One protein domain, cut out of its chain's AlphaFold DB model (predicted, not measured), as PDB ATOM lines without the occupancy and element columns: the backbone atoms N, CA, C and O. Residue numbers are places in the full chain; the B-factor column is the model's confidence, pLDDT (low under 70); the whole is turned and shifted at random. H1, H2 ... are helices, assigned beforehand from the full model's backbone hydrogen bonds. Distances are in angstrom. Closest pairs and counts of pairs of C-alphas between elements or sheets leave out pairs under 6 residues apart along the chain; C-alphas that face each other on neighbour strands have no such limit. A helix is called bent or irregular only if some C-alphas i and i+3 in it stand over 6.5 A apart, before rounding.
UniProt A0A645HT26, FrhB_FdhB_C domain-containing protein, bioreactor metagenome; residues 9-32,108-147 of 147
ATOM      1  N   SER A   9     203.989 169.343 215.422       84.50
ATOM      2  CA  SER A   9     205.290 169.811 214.967       84.50
ATOM      3  C   SER A   9     206.413 169.350 215.890       84.50
ATOM      4  O   SER A   9     206.274 169.127 217.099       84.50
ATOM      5  N   SER A  10     207.590 169.219 215.289       80.88
ATOM      6  CA  SER A  10     208.851 169.005 215.995       80.88
ATOM      7  C   SER A  10     209.025 169.951 217.184       80.88
ATOM      8  O   SER A  10     209.446 169.536 218.268       80.88
ATOM      9  N   LEU A  11     208.686 171.218 216.962       85.19
ATOM     10  CA  LEU A  11     208.880 172.291 217.914       85.19
ATOM     11  C   LEU A  11     207.888 172.171 219.073       85.19
ATOM     12  O   LEU A  11     208.322 172.157 220.224       85.19
ATOM     13  N   SER A  12     206.596 171.994 218.779       88.56
ATOM     14  CA  SER A  12     205.538 171.791 219.782       88.56
ATOM     15  C   SER A  12     205.844 170.586 220.682       88.56
ATOM     16  O   SER A  12     205.860 170.692 221.912       88.56
ATOM     17  N   ASN A  13     206.248 169.461 220.081       86.75
ATOM     18  CA  ASN A  13     206.692 168.271 220.810       86.75
ATOM     19  C   ASN A  13     207.919 168.538 221.700       86.75
ATOM     20  O   ASN A  13     207.975 168.062 222.835       86.75
ATOM     21  N   SER A  14     208.899 169.299 221.202       91.06
ATOM     22  CA  SER A  14     210.110 169.627 221.962       91.06
ATOM     23  C   SER A  14     209.786 170.481 223.182       91.06
ATOM     24  O   SER A  14     210.214 170.146 224.284       91.06
ATOM     25  N   TRP A  15     208.978 171.531 223.018       91.44
ATOM     26  CA  TRP A  15     208.499 172.359 224.128       91.44
ATOM     27  C   TRP A  15     207.731 171.543 225.159       91.44
ATOM     28  O   TRP A  15     208.003 171.656 226.355       91.44
ATOM     29  N   ARG A  16     206.827 170.675 224.699       91.50
ATOM     30  CA  ARG A  16     206.049 169.785 225.561       91.50
ATOM     31  C   ARG A  16     206.948 168.876 226.399       91.50
ATOM     32  O   ARG A  16     206.787 168.796 227.613       91.50
ATOM     33  N   ASN A  17     207.935 168.237 225.772       92.25
ATOM     34  CA  ASN A  17     208.883 167.361 226.461       92.25
ATOM     35  C   ASN A  17     209.762 168.132 227.457       92.25
ATOM     36  O   ASN A  17     209.968 167.678 228.581       92.25
ATOM     37  N   LEU A  18     210.244 169.319 227.077       94.81
ATOM     38  CA  LEU A  18     211.012 170.190 227.970       94.81
ATOM     39  C   LEU A  18     210.184 170.622 229.184       94.81
ATOM     40  O   LEU A  18     210.687 170.565 230.307       94.81
ATOM     41  N   PHE A  19     208.921 170.999 228.983       94.62
ATOM     42  CA  PHE A  19     208.007 171.371 230.060       94.62
ATOM     43  C   PHE A  19     207.752 170.195 231.013       94.62
ATOM     44  O   PHE A  19     208.020 170.311 232.208       94.62
ATOM     45  N   TYR A  20     207.341 169.036 230.487       93.19
ATOM     46  CA  TYR A  20     207.043 167.856 231.307       93.19
ATOM     47  C   TYR A  20     208.273 167.199 231.943       93.19
ATOM     48  O   TYR A  20     208.130 166.439 232.899       93.19
ATOM     49  N   SER A  21     209.489 167.513 231.483       94.75
ATOM     50  CA  SER A  21     210.720 167.092 232.168       94.75
ATOM     51  C   SER A  21     210.885 167.720 233.556       94.75
ATOM     52  O   SER A  21     211.721 167.271 234.339       94.75
ATOM     53  N   ASN A  22     210.147 168.795 233.850       96.44
ATOM     54  CA  ASN A  22     210.269 169.624 235.048       96.44
ATOM     55  C   ASN A  22     211.642 170.304 235.243       96.44
ATOM     56  O   ASN A  22     211.794 171.095 236.171       96.44
ATOM     57  N   LEU A  23     212.636 170.068 234.376       97.06
ATOM     58  CA  LEU A  23     213.990 170.640 234.469       97.06
ATOM     59  C   LEU A  23     214.015 172.151 234.206       97.06
ATOM     60  O   LEU A  23     214.883 172.867 234.705       97.06
ATOM     61  N   PHE A  24     213.061 172.640 233.416       96.44
ATOM     62  CA  PHE A  24     213.020 174.022 232.938       96.44
ATOM     63  C   PHE A  24     211.853 174.831 233.520       96.44
ATOM     64  O   PHE A  24     211.561 175.922 233.034       96.44
ATOM     65  N   LEU A  25     211.211 174.340 234.587       96.31
ATOM     66  CA  LEU A  25     210.221 175.131 235.317       96.31
ATOM     67  C   LEU A  25     210.887 176.307 236.048       96.31
ATOM     68  O   LEU A  25     212.087 176.305 236.369       96.31
ATOM     69  N   ARG A  26     210.085 177.341 236.325       95.56
ATOM     70  CA  ARG A  26     210.517 178.471 237.155       95.56
ATOM     71  C   ARG A  26     210.777 177.972 238.583       95.56
ATOM     72  O   ARG A  26     210.004 177.148 239.064       95.56
ATOM     73  N   PRO A  27     211.793 178.491 239.298       96.38
ATOM     74  CA  PRO A  27     212.072 178.081 240.676       96.38
ATOM     75  C   PRO A  27     210.856 178.154 241.612       96.38
ATOM     76  O   PRO A  27     210.662 177.268 242.436       96.38
ATOM     77  N   SER A  28     209.997 179.164 241.431       97.00
ATOM     78  CA  SER A  28     208.762 179.328 242.205       97.00
ATOM     79  C   SER A  28     207.762 178.183 242.025       97.00
ATOM     80  O   SER A  28     206.985 177.919 242.937       97.00
ATOM     81  N   CYS A  29     207.787 177.468 240.895       96.00
ATOM     82  CA  CYS A  29     206.927 176.308 240.665       96.00
ATOM     83  C   CYS A  29     207.266 175.148 241.611       96.00
ATOM     84  O   CYS A  29     206.368 174.390 241.965       96.00
ATOM     85  N   TYR A  30     208.526 175.032 242.053       96.88
ATOM     86  CA  TYR A  30     208.943 173.944 242.942       96.88
ATOM     87  C   TYR A  30     208.587 174.167 244.414       96.88
ATOM     88  O   TYR A  30     208.645 173.241 245.215       96.88
ATOM     89  N   VAL A  31     208.221 175.397 244.773       96.88
ATOM     90  CA  VAL A  31     207.873 175.811 246.143       96.88
ATOM     91  C   VAL A  31     206.537 176.558 246.168       96.88
ATOM     92  O   VAL A  31     206.299 177.435 246.995       96.88
ATOM     93  N   CYS A  32     205.666 176.264 245.200       95.81
ATOM     94  CA  CYS A  32     204.440 177.016 244.988       95.81
ATOM     95  C   CYS A  32     203.470 176.849 246.168       95.81
ATOM     96  O   CYS A  32     202.833 175.813 246.325       95.81
ATOM     97  N   GLU A 108     217.000 166.939 240.592       96.00
ATOM     98  CA  GLU A 108     218.450 167.053 240.855       96.00
ATOM     99  C   GLU A 108     219.235 167.547 239.625       96.00
ATOM    100  O   GLU A 108     220.111 168.407 239.714       96.00
ATOM    101  N   GLY A 109     218.853 167.082 238.430       95.50
ATOM    102  CA  GLY A 109     219.496 167.438 237.161       95.50
ATOM    103  C   GLY A 109     219.246 168.870 236.669       95.50
ATOM    104  O   GLY A 109     219.775 169.242 235.616       95.50
ATOM    105  N   ARG A 110     218.460 169.692 237.382       96.69
ATOM    106  CA  ARG A 110     218.110 171.057 236.952       96.69
ATOM    107  C   ARG A 110     219.348 171.916 236.702       96.69
ATOM    108  O   ARG A 110     219.443 172.552 235.656       96.69
ATOM    109  N   GLY A 111     220.295 171.944 237.643       97.62
ATOM    110  CA  GLY A 111     221.495 172.783 237.527       97.62
ATOM    111  C   GLY A 111     222.293 172.472 236.258       97.62
ATOM    112  O   GLY A 111     222.646 173.373 235.496       97.62
ATOM    113  N   ILE A 112     222.467 171.180 235.978       97.75
ATOM    114  CA  ILE A 112     223.139 170.673 234.779       97.75
ATOM    115  C   ILE A 112     222.369 171.072 233.509       97.75
ATOM    116  O   ILE A 112     222.962 171.566 232.549       97.75
ATOM    117  N   ALA A 113     221.045 170.896 233.497       96.94
ATOM    118  CA  ALA A 113     220.200 171.230 232.350       96.94
ATOM    119  C   ALA A 113     220.249 172.730 232.002       96.94
ATOM    120  O   ALA A 113     220.406 173.094 230.835       96.94
ATOM    121  N   TRP A 114     220.208 173.604 233.011       97.62
ATOM    122  CA  TRP A 114     220.367 175.048 232.822       97.62
ATOM    123  C   TRP A 114     221.791 175.437 232.410       97.62
ATOM    124  O   TRP A 114     221.959 176.374 231.630       97.62
ATOM    125  N   GLY A 115     222.815 174.706 232.861       98.12
ATOM    126  CA  GLY A 115     224.184 174.848 232.356       98.12
ATOM    127  C   GLY A 115     224.278 174.568 230.852       98.12
ATOM    128  O   GLY A 115     224.883 175.343 230.111       98.12
ATOM    129  N   HIS A 116     223.608 173.517 230.369       97.38
ATOM    130  CA  HIS A 116     223.520 173.242 228.933       97.38
ATOM    131  C   HIS A 116     222.765 174.327 228.169       97.38
ATOM    132  O   HIS A 116     223.213 174.703 227.091       97.38
ATOM    133  N   TYR A 117     221.664 174.847 228.715       97.12
ATOM    134  CA  TYR A 117     220.941 175.955 228.088       97.12
ATOM    135  C   TYR A 117     221.832 177.190 227.926       97.12
ATOM    136  O   TYR A 117     221.921 177.742 226.836       97.12
ATOM    137  N   LYS A 118     222.560 177.581 228.980       98.06
ATOM    138  CA  LYS A 118     223.493 178.717 228.925       98.06
ATOM    139  C   LYS A 118     224.601 178.521 227.887       98.06
ATOM    140  O   LYS A 118     225.019 179.487 227.265       98.06
ATOM    141  N   LYS A 119     225.076 177.282 227.708       98.12
ATOM    142  CA  LYS A 119     226.176 176.964 226.787       98.12
ATOM    143  C   LYS A 119     225.733 176.779 225.331       98.12
ATOM    144  O   LYS A 119     226.486 177.120 224.429       98.12
ATOM    145  N   TYR A 120     224.557 176.198 225.098       96.19
ATOM    146  CA  TYR A 120     224.131 175.721 223.773       96.19
ATOM    147  C   TYR A 120     222.795 176.311 223.295       96.19
ATOM    148  O   TYR A 120     222.300 175.921 222.238       96.19
ATOM    149  N   GLY A 121     222.183 177.205 224.073       96.50
ATOM    150  CA  GLY A 121     220.902 177.827 223.756       96.50
ATOM    151  C   GLY A 121     219.723 176.848 223.725       96.50
ATOM    152  O   GLY A 121     219.804 175.702 224.182       96.50
ATOM    153  N   PHE A 122     218.603 177.323 223.174       93.62
ATOM    154  CA  PHE A 122     217.372 176.541 223.049       93.62
ATOM    155  C   PHE A 122     217.558 175.297 222.169       93.62
ATOM    156  O   PHE A 122     217.170 174.205 222.574       93.62
ATOM    157  N   GLU A 123     218.201 175.424 221.005       91.88
ATOM    158  CA  GLU A 123     218.419 174.295 220.087       91.88
ATOM    159  C   GLU A 123     219.183 173.145 220.755       91.88
ATOM    160  O   GLU A 123     218.831 171.970 220.606       91.88
ATOM    161  N   GLY A 124     220.198 173.479 221.561       92.56
ATOM    162  CA  GLY A 124     220.974 172.500 222.310       92.56
ATOM    163  C   GLY A 124     220.127 171.696 223.295       92.56
ATOM    164  O   GLY A 124     220.248 170.467 223.348       92.56
ATOM    165  N   ILE A 125     219.246 172.359 224.051       94.62
ATOM    166  CA  ILE A 125     218.365 171.669 225.004       94.62
ATOM    167  C   ILE A 125     217.195 170.965 224.317       94.62
ATOM    168  O   ILE A 125     216.834 169.873 224.745       94.62
ATOM    169  N   ALA A 126     216.648 171.510 223.230       92.00
ATOM    170  CA  ALA A 126     215.591 170.869 222.455       92.00
ATOM    171  C   ALA A 126     216.080 169.539 221.863       92.00
ATOM    172  O   ALA A 126     215.409 168.516 221.985       92.00
ATOM    173  N   ARG A 127     217.308 169.506 221.332       89.00
ATOM    174  CA  ARG A 127     217.935 168.268 220.853       89.00
ATOM    175  C   ARG A 127     218.212 167.276 221.984       89.00
ATOM    176  O   ARG A 127     217.940 166.092 221.836       89.00
ATOM    177  N   LYS A 128     218.756 167.742 223.113       90.62
ATOM    178  CA  LYS A 128     219.203 166.865 224.213       90.62
ATOM    179  C   LYS A 128     218.064 166.342 225.096       90.62
ATOM    180  O   LYS A 128     218.123 165.201 225.544       90.62
ATOM    181  N   TYR A 129     217.060 167.171 225.363       91.12
ATOM    182  CA  TYR A 129     215.990 166.916 226.336       91.12
ATOM    183  C   TYR A 129     214.587 166.950 225.714       91.12
ATOM    184  O   TYR A 129     213.666 166.355 226.261       91.12
ATOM    185  N   GLY A 130     214.410 167.598 224.560       87.81
ATOM    186  CA  GLY A 130     213.118 167.726 223.873       87.81
ATOM    187  C   GLY A 130     212.661 166.469 223.122       87.81
ATOM    188  O   GLY A 130     211.699 166.524 222.361       87.81
ATOM    189  N   GLY A 131     213.323 165.322 223.305       76.81
ATOM    190  CA  GLY A 131     212.954 164.060 222.649       76.81
ATOM    191  C   GLY A 131     213.386 163.955 221.180       76.81
ATOM    192  O   GLY A 131     212.983 163.012 220.491       76.81
ATOM    193  N   TYR A 132     214.227 164.880 220.706       64.81
ATOM    194  CA  TYR A 132     214.798 164.900 219.358       64.81
ATOM    195  C   TYR A 132     216.098 164.085 219.268       64.81
ATOM    196  O   TYR A 132     217.186 164.611 219.048       64.81
ATOM    197  N   ASN A 133     215.981 162.762 219.397       60.78
ATOM    198  CA  ASN A 133     217.086 161.841 219.140       60.78
ATOM    199  C   ASN A 133     216.906 161.224 217.746       60.78
ATOM    200  O   ASN A 133     215.798 160.862 217.359       60.78
ATOM    201  N   PHE A 134     217.984 161.037 216.982       58.44
ATOM    202  CA  PHE A 134     217.914 160.420 215.645       58.44
ATOM    203  C   PHE A 134     217.141 159.083 215.659       58.44
ATOM    204  O   PHE A 134     216.318 158.820 214.786       58.44
ATOM    205  N   LYS A 135     217.300 158.301 216.738       58.66
ATOM    206  CA  LYS A 135     216.544 157.065 217.004       58.66
ATOM    207  C   LYS A 135     215.030 157.280 217.170       58.66
ATOM    208  O   LYS A 135     214.260 156.466 216.670       58.66
ATOM    209  N   SER A 136     214.579 158.345 217.843       59.91
ATOM    210  CA  SER A 136     213.143 158.628 218.021       59.91
ATOM    211  C   SER A 136     212.509 159.185 216.745       59.91
ATOM    212  O   SER A 136     211.377 158.829 216.431       59.91
ATOM    213  N   SER A 137     213.239 159.987 215.962       60.47
ATOM    214  CA  SER A 137     212.799 160.417 214.624       60.47
ATOM    215  C   SER A 137     212.717 159.256 213.632       60.47
ATOM    216  O   SER A 137     211.721 159.148 212.917       60.47
ATOM    217  N   LEU A 138     213.702 158.350 213.627       62.94
ATOM    218  CA  LEU A 138     213.684 157.151 212.785       62.94
ATOM    219  C   LEU A 138     212.524 156.219 213.163       62.94
ATOM    220  O   LEU A 138     211.755 155.815 212.297       62.94
ATOM    221  N   ARG A 139     212.326 155.950 214.461       63.62
ATOM    222  CA  ARG A 139     211.215 155.119 214.955       63.62
ATOM    223  C   ARG A 139     209.842 155.704 214.610       63.62
ATOM    224  O   ARG A 139     208.927 154.949 214.299       63.62
ATOM    225  N   ARG A 140     209.694 157.034 214.641       63.62
ATOM    226  CA  ARG A 140     208.444 157.731 214.289       63.62
ATOM    227  C   ARG A 140     208.153 157.664 212.788       63.62
ATOM    228  O   ARG A 140     207.016 157.399 212.420       63.62
ATOM    229  N   LYS A 141     209.179 157.821 211.939       62.72
ATOM    230  CA  LYS A 141     209.067 157.604 210.485       62.72
ATOM    231  C   LYS A 141     208.705 156.156 210.148       62.72
ATOM    232  O   LYS A 141     207.814 155.942 209.343       62.72
ATOM    233  N   ILE A 142     209.341 155.178 210.797       71.88
ATOM    234  CA  ILE A 142     209.036 153.752 210.595       71.88
ATOM    235  C   ILE A 142     207.585 153.438 210.992       71.88
ATOM    236  O   ILE A 142     206.878 152.810 210.214       71.88
ATOM    237  N   LYS A 143     207.105 153.931 212.144       62.19
ATOM    238  CA  LYS A 143     205.693 153.787 212.545       62.19
ATOM    239  C   LYS A 143     204.725 154.431 211.549       62.19
ATOM    240  O   LYS A 143     203.737 153.821 211.188       62.19
ATOM    241  N   SER A 144     205.039 155.628 211.058       67.44
ATOM    242  CA  SER A 144     204.212 156.320 210.060       67.44
ATOM    243  C   SER A 144     204.105 155.579 208.721       67.44
ATOM    244  O   SER A 144     203.159 155.837 207.987       67.44
ATOM    245  N   ILE A 145     205.073 154.724 208.382       74.00
ATOM    246  CA  ILE A 145     205.077 153.934 207.140       74.00
ATOM    247  C   ILE A 145     204.396 152.573 207.347       74.00
ATOM    248  O   ILE A 145     203.812 152.040 206.411       74.00
ATOM    249  N   LEU A 146     204.470 152.008 208.556       62.56
ATOM    250  CA  LEU A 146     203.962 150.666 208.863       62.56
ATOM    251  C   LEU A 146     202.546 150.637 209.468       62.56
ATOM    252  O   LEU A 146     201.954 149.561 209.487       62.56
ATOM    253  N   GLY A 147     202.003 151.777 209.915       47.28
ATOM    254  CA  GLY A 147     200.769 151.834 210.713       47.28
ATOM    255  C   GLY A 147     201.052 151.662 212.199       47.28
ATOM    256  O   GLY A 147     201.475 150.558 212.607       47.28
TER     257      GLY A 147
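This is residues 9 to 32 and 108 to 147 of the 147 residues of the protein "FrhB_FdhB_C domain-containing protein" of bioreactor metagenome (UniProt A0A645HT26). Bent helix H3 folds back as a V whose arm H3b packs crosswise on H1, while H2 lies at one end and H4 sticks out at the other with residues 138 to 146. The printed part has 64 residues, four named helices, H1 to H4, and no named strand: all helix. It is loose, radius of gyration of the C-alphas 13.9 A, spanning 45 by 27 by 19 A.

H1, residues 10 to 20, touches H3b, residues 122 to 129, at a steep tilt of 65 degrees; the closest C-alphas, Ser 14 and Ala 126, are 5.6 A apart. H3, residues 110 to 129, assigned as one helix by its hydrogen bonds, is bent: C-alphas 119 and 122 are 9.6 A apart. H3a, residues 110 to 119, touches H3b, opposite ways at 40 degrees, a steep tilt; the closest C-alphas, Tyr 117 and Ile 125, are 5.9 A apart. H2, residues 27 to 31, and H4, residues 134 to 146, touch no helix. Every O i to N i+4 pair is within hydrogen-bond range in H1, H3a, H3b and H4; H2 has 0 of 1, but 2 of 2 O i to N i+3 pairs.

H1, 15.5 A long, begins at C-alpha 10 (208.851, 169.005, 215.995); H4, 18.3 A, ends at C-alpha 146 (203.962, 150.666, 208.863).

Residues 33 to 107 are not printed; C-alphas 32 and 108 are 17.7 A apart. Fourteen residues, among them 132 to 141, have pLDDT under 70.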